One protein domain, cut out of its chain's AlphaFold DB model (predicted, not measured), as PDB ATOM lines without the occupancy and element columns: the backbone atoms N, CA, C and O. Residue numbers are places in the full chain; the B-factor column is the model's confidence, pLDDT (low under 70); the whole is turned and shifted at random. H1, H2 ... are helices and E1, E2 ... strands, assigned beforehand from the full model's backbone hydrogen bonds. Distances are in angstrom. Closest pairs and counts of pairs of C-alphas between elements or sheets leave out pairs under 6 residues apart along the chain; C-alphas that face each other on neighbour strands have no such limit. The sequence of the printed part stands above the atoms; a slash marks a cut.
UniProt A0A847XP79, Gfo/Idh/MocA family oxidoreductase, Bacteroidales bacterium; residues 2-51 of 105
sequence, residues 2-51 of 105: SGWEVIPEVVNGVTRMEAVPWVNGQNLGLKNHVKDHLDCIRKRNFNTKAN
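AT A GLANCE: This is residues 2 to 51 of the 105 residues of the protein "Gfo/Idh/MocA family oxidoreductase" of Bacteroidales bacterium (UniProt A0A847XP79). A two-stranded hairpin, E1 and E2, and one helix, H1, make the two ends of a rod, with residues 10 to 15 sticking out beyond the strands and the tail after H1 folding back along it. The printed part has 50 residues, with E1, E2 and H1 in chain order; the sheet E1 - E2 is antiparallel, and the class is mixed, helices and strands, with under half of the residues in named elements. It is extended, radius of gyration of the C-alphas 17.4 A, spanning 51 by 22 by 10 A.

IN THESE COORDINATES: E1 is residues 3 to 6, 10.8 A, from C-alpha 3 at (-46.663, -26.407, -33.345). E2 is residues 20 to 24, 11.6 A. H1 is residues 29 to 43, 21.2 A, ending at C-alpha 43 at (-24.135, -23.142, -11.547).

HOW THE PARTS SIT: E1 and E2 are a hairpin, antiparallel at 176 degrees; N 23 and O 4 are 2.8 A apart, within hydrogen-bond range. Residues 10 to 11 pair with 14 to 15, antiparallel. E1 and H1 are apart. In H1 every O i to N i+4 pair is within hydrogen-bond range.

THE WHOLE: The C-alphas of Gly 13 and Arg 42, the two farthest apart, are 51.4 A apart. The link E1 to E2 is long. The printed part has no cut, and no printed residue is under pLDDT 70.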
ATOM      1  N   SER A   2     -45.794 -22.288 -33.385       87.12
ATOM      2  CA  SER A   2     -47.215 -22.606 -33.149       87.12
ATOM      3  C   SER A   2     -47.490 -24.102 -32.979       87.12
ATOM      4  O   SER A   2     -48.483 -24.475 -32.373       87.12
ATOM      5  N   GLY A   3     -46.586 -24.955 -33.457       92.81
ATOM      6  CA  GLY A   3     -46.663 -26.407 -33.345       92.81
ATOM      7  C   GLY A   3     -45.711 -27.077 -34.323       92.81
ATOM      8  O   GLY A   3     -44.858 -26.396 -34.907       92.81
ATOM      9  N   TRP A   4     -45.819 -28.393 -34.444       93.88
ATOM     10  CA  TRP A   4     -45.111 -29.200 -35.432       93.88
ATOM     11  C   TRP A   4     -45.864 -30.506 -35.685       93.88
ATOM     12  O   TRP A   4     -46.596 -30.981 -34.824       93.88
ATOM     13  N   GLU A   5     -45.643 -31.088 -36.853       96.31
ATOM     14  CA  GLU A   5     -46.063 -32.442 -37.211       96.31
ATOM     15  C   GLU A   5     -44.912 -33.131 -37.951       96.31
ATOM     16  O   GLU A   5     -43.957 -32.471 -38.375       96.31
ATOM     17  N   VAL A   6     -44.985 -34.452 -38.092       95.19
ATOM     18  CA  VAL A   6     -44.063 -35.221 -38.936       95.19
ATOM     19  C   VAL A   6     -44.872 -35.847 -40.055       95.19
ATOM     20  O   VAL A   6     -45.701 -36.722 -39.810       95.19
ATOM     21  N   ILE A   7     -44.593 -35.397 -41.278       94.75
ATOM     22  CA  ILE A   7     -45.104 -35.990 -42.513       94.75
ATOM     23  C   ILE A   7     -44.045 -36.985 -43.001       94.75
ATOM     24  O   ILE A   7     -42.935 -36.560 -43.331       94.75
ATOM     25  N   PRO A   8     -44.339 -38.295 -43.037       94.56
ATOM     26  CA  PRO A   8     -43.361 -39.286 -43.454       94.56
ATOM     27  C   PRO A   8     -42.945 -39.131 -44.914       94.56
ATOM     28  O   PRO A   8     -43.782 -39.030 -45.809       94.56
ATOM     29  N   GLU A   9     -41.640 -39.206 -45.163       94.06
ATOM     30  CA  GLU A   9     -41.120 -39.406 -46.512       94.06
ATOM     31  C   GLU A   9     -41.268 -40.886 -46.903       94.06
ATOM     32  O   GLU A   9     -40.840 -41.785 -46.165       94.06
ATOM     33  N   VAL A  10     -41.853 -41.141 -48.077       93.81
ATOM     34  CA  VAL A  10     -41.939 -42.476 -48.683       93.81
ATOM     35  C   VAL A  10     -40.933 -42.554 -49.822       93.81
ATOM     36  O   VAL A  10     -41.037 -41.821 -50.805       93.81
ATOM     37  N   VAL A  11     -39.970 -43.468 -49.711       92.88
ATOM     38  CA  VAL A  11     -38.952 -43.693 -50.744       92.88
ATOM     39  C   VAL A  11     -39.011 -45.148 -51.176       92.88
ATOM     40  O   VAL A  11     -38.907 -46.046 -50.345       92.88
ATOM     41  N   ASN A  12     -39.192 -45.387 -52.477       93.56
ATOM     42  CA  ASN A  12     -39.357 -46.728 -53.058       93.56
ATOM     43  C   ASN A  12     -40.476 -47.550 -52.388       93.56
ATOM     44  O   ASN A  12     -40.331 -48.748 -52.170       93.56
ATOM     45  N   GLY A  13     -41.578 -46.892 -52.014       91.38
ATOM     46  CA  GLY A  13     -42.712 -47.530 -51.335       91.38
ATOM     47  C   GLY A  13     -42.479 -47.854 -49.855       91.38
ATOM     48  O   GLY A  13     -43.376 -48.392 -49.215       91.38
ATOM     49  N   VAL A  14     -41.314 -47.508 -49.295       93.69
ATOM     50  CA  VAL A  14     -40.995 -47.711 -47.878       93.69
ATOM     51  C   VAL A  14     -41.089 -46.386 -47.130       93.69
ATOM     52  O   VAL A  14     -40.411 -45.410 -47.462       93.69
ATOM     53  N   THR A  15     -41.926 -46.365 -46.098       93.94
ATOM     54  CA  THR A  15     -42.057 -45.239 -45.172       93.94
ATOM     55  C   THR A  15     -40.822 -45.155 -44.276       93.94
ATOM     56  O   THR A  15     -40.478 -46.123 -43.603       93.94
ATOM     57  N   ARG A  16     -40.144 -44.001 -44.249       92.88
ATOM     58  CA  ARG A  16     -38.881 -43.840 -43.503       92.88
ATOM     59  C   ARG A  16     -39.039 -43.553 -42.010       92.88
ATOM     60  O   ARG A  16     -38.075 -43.718 -41.268       92.88
ATOM     61  N   MET A  17     -40.212 -43.102 -41.575       93.94
ATOM     62  CA  MET A  17     -40.523 -42.836 -40.168       93.94
ATOM     63  C   MET A  17     -42.028 -42.790 -39.925       93.94
ATOM     64  O   MET A  17     -42.809 -42.618 -40.857       93.94
ATOM     65  N   GLU A  18     -42.437 -42.922 -38.669       94.62
ATOM     66  CA  GLU A  18     -43.841 -42.810 -38.285       94.62
ATOM     67  C   GLU A  18     -44.349 -41.369 -38.418       94.62
ATOM     68  O   GLU A  18     -43.617 -40.404 -38.182       94.62
ATOM     69  N   ALA A  19     -45.621 -41.228 -38.795       94.94
ATOM     70  CA  ALA A  19     -46.282 -39.932 -38.803       94.94
ATOM     71  C   ALA A  19     -46.519 -39.468 -37.365       94.94
ATOM     72  O   ALA A  19     -46.982 -40.240 -36.525       94.94
ATOM     73  N   VAL A  20     -46.266 -38.188 -37.102       96.19
ATOM     74  CA  VAL A  20     -46.645 -37.555 -35.836       96.19
ATOM     75  C   VAL A  20     -47.722 -36.527 -36.153       96.19
ATOM     76  O   VAL A  20     -47.421 -35.585 -36.892       96.19
ATOM     77  N   PRO A  21     -48.957 -36.683 -35.637       96.56
ATOM     78  CA  PRO A  21     -50.009 -35.697 -35.850       96.56
ATOM     79  C   PRO A  21     -49.620 -34.361 -35.215       96.56
ATOM     80  O   PRO A  21     -48.771 -34.307 -34.326       96.56
ATOM     81  N   TRP A  22     -50.268 -33.284 -35.653       96.31
ATOM     82  CA  TRP A  22     -49.988 -31.937 -35.169       96.31
ATOM     83  C   TRP A  22     -49.932 -31.833 -33.637       96.31
ATOM     84  O   TRP A  22     -50.916 -32.052 -32.927       96.31
ATOM     85  N   VAL A  23     -48.771 -31.415 -33.134       94.94
ATOM     86  CA  VAL A  23     -48.505 -31.119 -31.730       94.94
ATOM     87  C   VAL A  23     -48.453 -29.609 -31.549       94.94
ATOM     88  O   VAL A  23     -47.592 -28.927 -32.109       94.94
ATOM     89  N   ASN A  24     -49.349 -29.078 -30.715       94.94
ATOM     90  CA  ASN A  24     -49.375 -27.652 -30.407       94.94
ATOM     91  C   ASN A  24     -48.083 -27.193 -29.724       94.94
ATOM     92  O   ASN A  24     -47.556 -27.818 -28.801       94.94
ATOM     93  N   GLY A  25     -47.584 -26.045 -30.167       91.00
ATOM     94  CA  GLY A  25     -46.430 -25.402 -29.571       91.00
ATOM     95  C   GLY A  25     -46.815 -24.695 -28.277       91.00
ATOM     96  O   GLY A  25     -47.832 -24.019 -28.196       91.00
ATOM     97  N   GLN A  26     -45.949 -24.774 -27.272       89.94
ATOM     98  CA  GLN A  26     -46.158 -24.070 -25.999       89.94
ATOM     99  C   GLN A  26     -45.764 -22.583 -26.064       89.94
ATOM    100  O   GLN A  26     -45.949 -21.841 -25.109       89.94
ATOM    101  N   ASN A  27     -45.149 -22.144 -27.168       86.81
ATOM    102  CA  ASN A  27     -44.567 -20.807 -27.340       86.81
ATOM    103  C   ASN A  27     -43.562 -20.379 -26.239       86.81
ATOM    104  O   ASN A  27     -43.301 -19.196 -26.041       86.81
ATOM    105  N   LEU A  28     -42.949 -21.347 -25.547       91.88
ATOM    106  CA  LEU A  28     -41.986 -21.112 -24.461       91.88
ATOM    107  C   LEU A  28     -40.519 -21.151 -24.909       91.88
ATOM    108  O   LEU A  28     -39.632 -21.056 -24.070       91.88
ATOM    109  N   GLY A  29     -40.238 -21.276 -26.211       90.75
ATOM    110  CA  GLY A  29     -38.877 -21.488 -26.722       90.75
ATOM    111  C   GLY A  29     -37.861 -20.455 -26.220       90.75
ATOM    112  O   GLY A  29     -36.836 -20.832 -25.659       90.75
ATOM    113  N   LEU A  30     -38.183 -19.161 -26.337       92.44
ATOM    114  CA  LEU A  30     -37.315 -18.084 -25.848       92.44
ATOM    115  C   LEU A  30     -37.156 -18.119 -24.321       92.44
ATOM    116  O   LEU A  30     -36.039 -18.043 -23.819       92.44
ATOM    117  N   LYS A  31     -38.259 -18.284 -23.577       95.25
ATOM    118  CA  LYS A  31     -38.231 -18.351 -22.105       95.25
ATOM    119  C   LYS A  31     -37.370 -19.516 -21.611       95.25
ATOM    120  O   LYS A  31     -36.556 -19.335 -20.711       95.25
ATOM    121  N   ASN A  32     -37.511 -20.688 -22.227       95.50
ATOM    122  CA  ASN A  32     -36.739 -21.879 -21.887       95.50
ATOM    123  C   ASN A  32     -35.253 -21.699 -22.211       95.50
ATOM    124  O   ASN A  32     -34.412 -22.098 -21.412       95.50
ATOM    125  N   HIS A  33     -34.931 -21.061 -23.340       95.38
ATOM    126  CA  HIS A  33     -33.551 -20.757 -23.714       95.38
ATOM    127  C   HIS A  33     -32.877 -19.810 -22.710       95.38
ATOM    128  O   HIS A  33     -31.786 -20.096 -22.222       95.38
ATOM    129  N   VAL A  34     -33.556 -18.721 -22.333       96.88
ATOM    130  CA  VAL A  34     -33.042 -17.773 -21.330       96.88
ATOM    131  C   VAL A  34     -32.887 -18.447 -19.967       96.88
ATOM    132  O   VAL A  34     -31.863 -18.273 -19.310       96.88
ATOM    133  N   LYS A  35     -33.866 -19.261 -19.549       97.62
ATOM    134  CA  LYS A  35     -33.788 -20.021 -18.296       97.62
ATOM    135  C   LYS A  35     -32.564 -20.940 -18.266       97.62
ATOM    136  O   LYS A  35     -31.846 -20.930 -17.273       97.62
ATOM    137  N   ASP A  36     -32.326 -21.704 -19.334       97.81
ATOM    138  CA  ASP A  36     -31.160 -22.592 -19.452       97.81
ATOM    139  C   ASP A  36     -29.844 -21.818 -19.304       97.81
ATOM    140  O   ASP A  36     -28.978 -22.202 -18.516       97.81
ATOM    141  N   HIS A  37     -29.733 -20.678 -19.990       96.88
ATOM    142  CA  HIS A  37     -28.552 -19.825 -19.923       96.88
ATOM    143  C   HIS A  37     -28.295 -19.289 -18.504       96.88
ATOM    144  O   HIS A  37     -27.187 -19.418 -17.980       96.88
ATOM    145  N   LEU A  38     -29.325 -18.750 -17.841       98.06
ATOM    146  CA  LEU A  38     -29.214 -18.234 -16.471       98.06
ATOM    147  C   LEU A  38     -28.911 -19.340 -15.449       98.06
ATOM    148  O   LEU A  38     -28.104 -19.139 -14.539       98.06
ATOM    149  N   ASP A  39     -29.519 -20.522 -15.599       98.44
ATOM    150  CA  ASP A  39     -29.231 -21.683 -14.752       98.44
ATOM    151  C   ASP A  39     -27.769 -22.136 -14.901       98.44
ATOM    152  O   ASP A  39     -27.131 -22.481 -13.902       98.44
ATOM    153  N   CYS A  40     -27.224 -22.097 -16.119       98.06
ATOM    154  CA  CYS A  40     -25.822 -22.403 -16.390       98.06
ATOM    155  C   CYS A  40     -24.873 -21.390 -15.737       98.06
ATOM    156  O   CYS A  40     -23.949 -21.807 -15.035       98.06
ATOM    157  N   ILE A  41     -25.144 -20.084 -15.864       97.75
ATOM    158  CA  ILE A  41     -24.366 -19.024 -15.196       97.75
ATOM    159  C   ILE A  41     -24.353 -19.244 -13.681       97.75
ATOM    160  O   ILE A  41     -23.286 -19.312 -13.069       97.75
ATOM    161  N   ARG A  42     -25.534 -19.418 -13.074       98.50
ATOM    162  CA  ARG A  42     -25.680 -19.614 -11.623       98.50
ATOM    163  C   ARG A  42     -24.885 -20.817 -11.114       98.50
ATOM    164  O   ARG A  42     -24.332 -20.764 -10.021       98.50
ATOM    165  N   LYS A  43     -24.836 -21.898 -11.895       98.31
ATOM    166  CA  LYS A  43     -24.135 -23.142 -11.547       98.31
ATOM    167  C   LYS A  43     -22.668 -23.166 -11.979       98.31
ATOM    168  O   LYS A  43     -22.003 -24.161 -11.713       98.31
ATOM    169  N   ARG A  44     -22.175 -22.122 -12.662       97.50
ATOM    170  CA  ARG A  44     -20.868 -22.125 -13.348       97.50
ATOM    171  C   ARG A  44     -20.705 -23.335 -14.284       97.50
ATOM    172  O   ARG A  44     -19.629 -23.915 -14.384       97.50
ATOM    173  N   ASN A  45     -21.791 -23.732 -14.948       96.94
ATOM    174  CA  ASN A  45     -21.796 -24.808 -15.933       96.94
ATOM    175  C   ASN A  45     -21.623 -24.214 -17.333       96.94
ATOM    176  O   ASN A  45     -22.443 -23.408 -17.763       96.94
ATOM    177  N   PHE A  46     -20.596 -24.644 -18.058       93.44
ATOM    178  CA  PHE A  46     -20.320 -24.175 -19.420       93.44
ATOM    179  C   PHE A  46     -21.156 -24.894 -20.491       93.44
ATOM    180  O   PHE A  46     -21.219 -24.448 -21.633       93.44
ATOM    181  N   ASN A  47     -21.841 -25.979 -20.127       94.75
ATOM    182  CA  ASN A  47     -22.619 -26.801 -21.049       94.75
ATOM    183  C   ASN A  47     -24.059 -26.287 -21.191       94.75
ATOM    184  O   ASN A  47     -25.003 -26.936 -20.731       94.75
ATOM    185  N   THR A  48     -24.232 -25.120 -21.815       95.94
ATOM    186  CA  THR A  48     -25.559 -24.652 -22.244       95.94
ATOM    187  C   THR A  48     -26.115 -25.561 -23.341       95.94
ATOM    188  O   THR A  48     -25.372 -26.221 -24.073       95.94
ATOM    189  N   LYS A  49     -27.440 -25.572 -23.520       94.75
ATOM    190  CA  LYS A  49     -28.075 -26.297 -24.637       94.75
ATOM    191  C   LYS A  49     -27.671 -25.760 -26.015       94.75
ATOM    192  O   LYS A  49     -27.802 -26.476 -27.001       94.75
ATOM    193  N   ALA A  50     -27.200 -24.515 -26.079       93.25
ATOM    194  CA  ALA A  50     -26.692 -23.859 -27.280       93.25
ATOM    195  C   ALA A  50     -25.249 -23.388 -27.041       93.25
ATOM    196  O   ALA A  50     -24.990 -22.192 -26.898       93.25
ATOM    197  N   ASN A  51     -24.326 -24.340 -26.917       94.75
ATOM    198  CA  ASN A  51     -22.908 -24.066 -26.699       94.75
ATOM    199  C   ASN A  51     -22.181 -23.668 -28.009       94.75
ATOM    200  O   ASN A  51     -22.738 -23.838 -29.104       94.75
TER     201      ASN A  51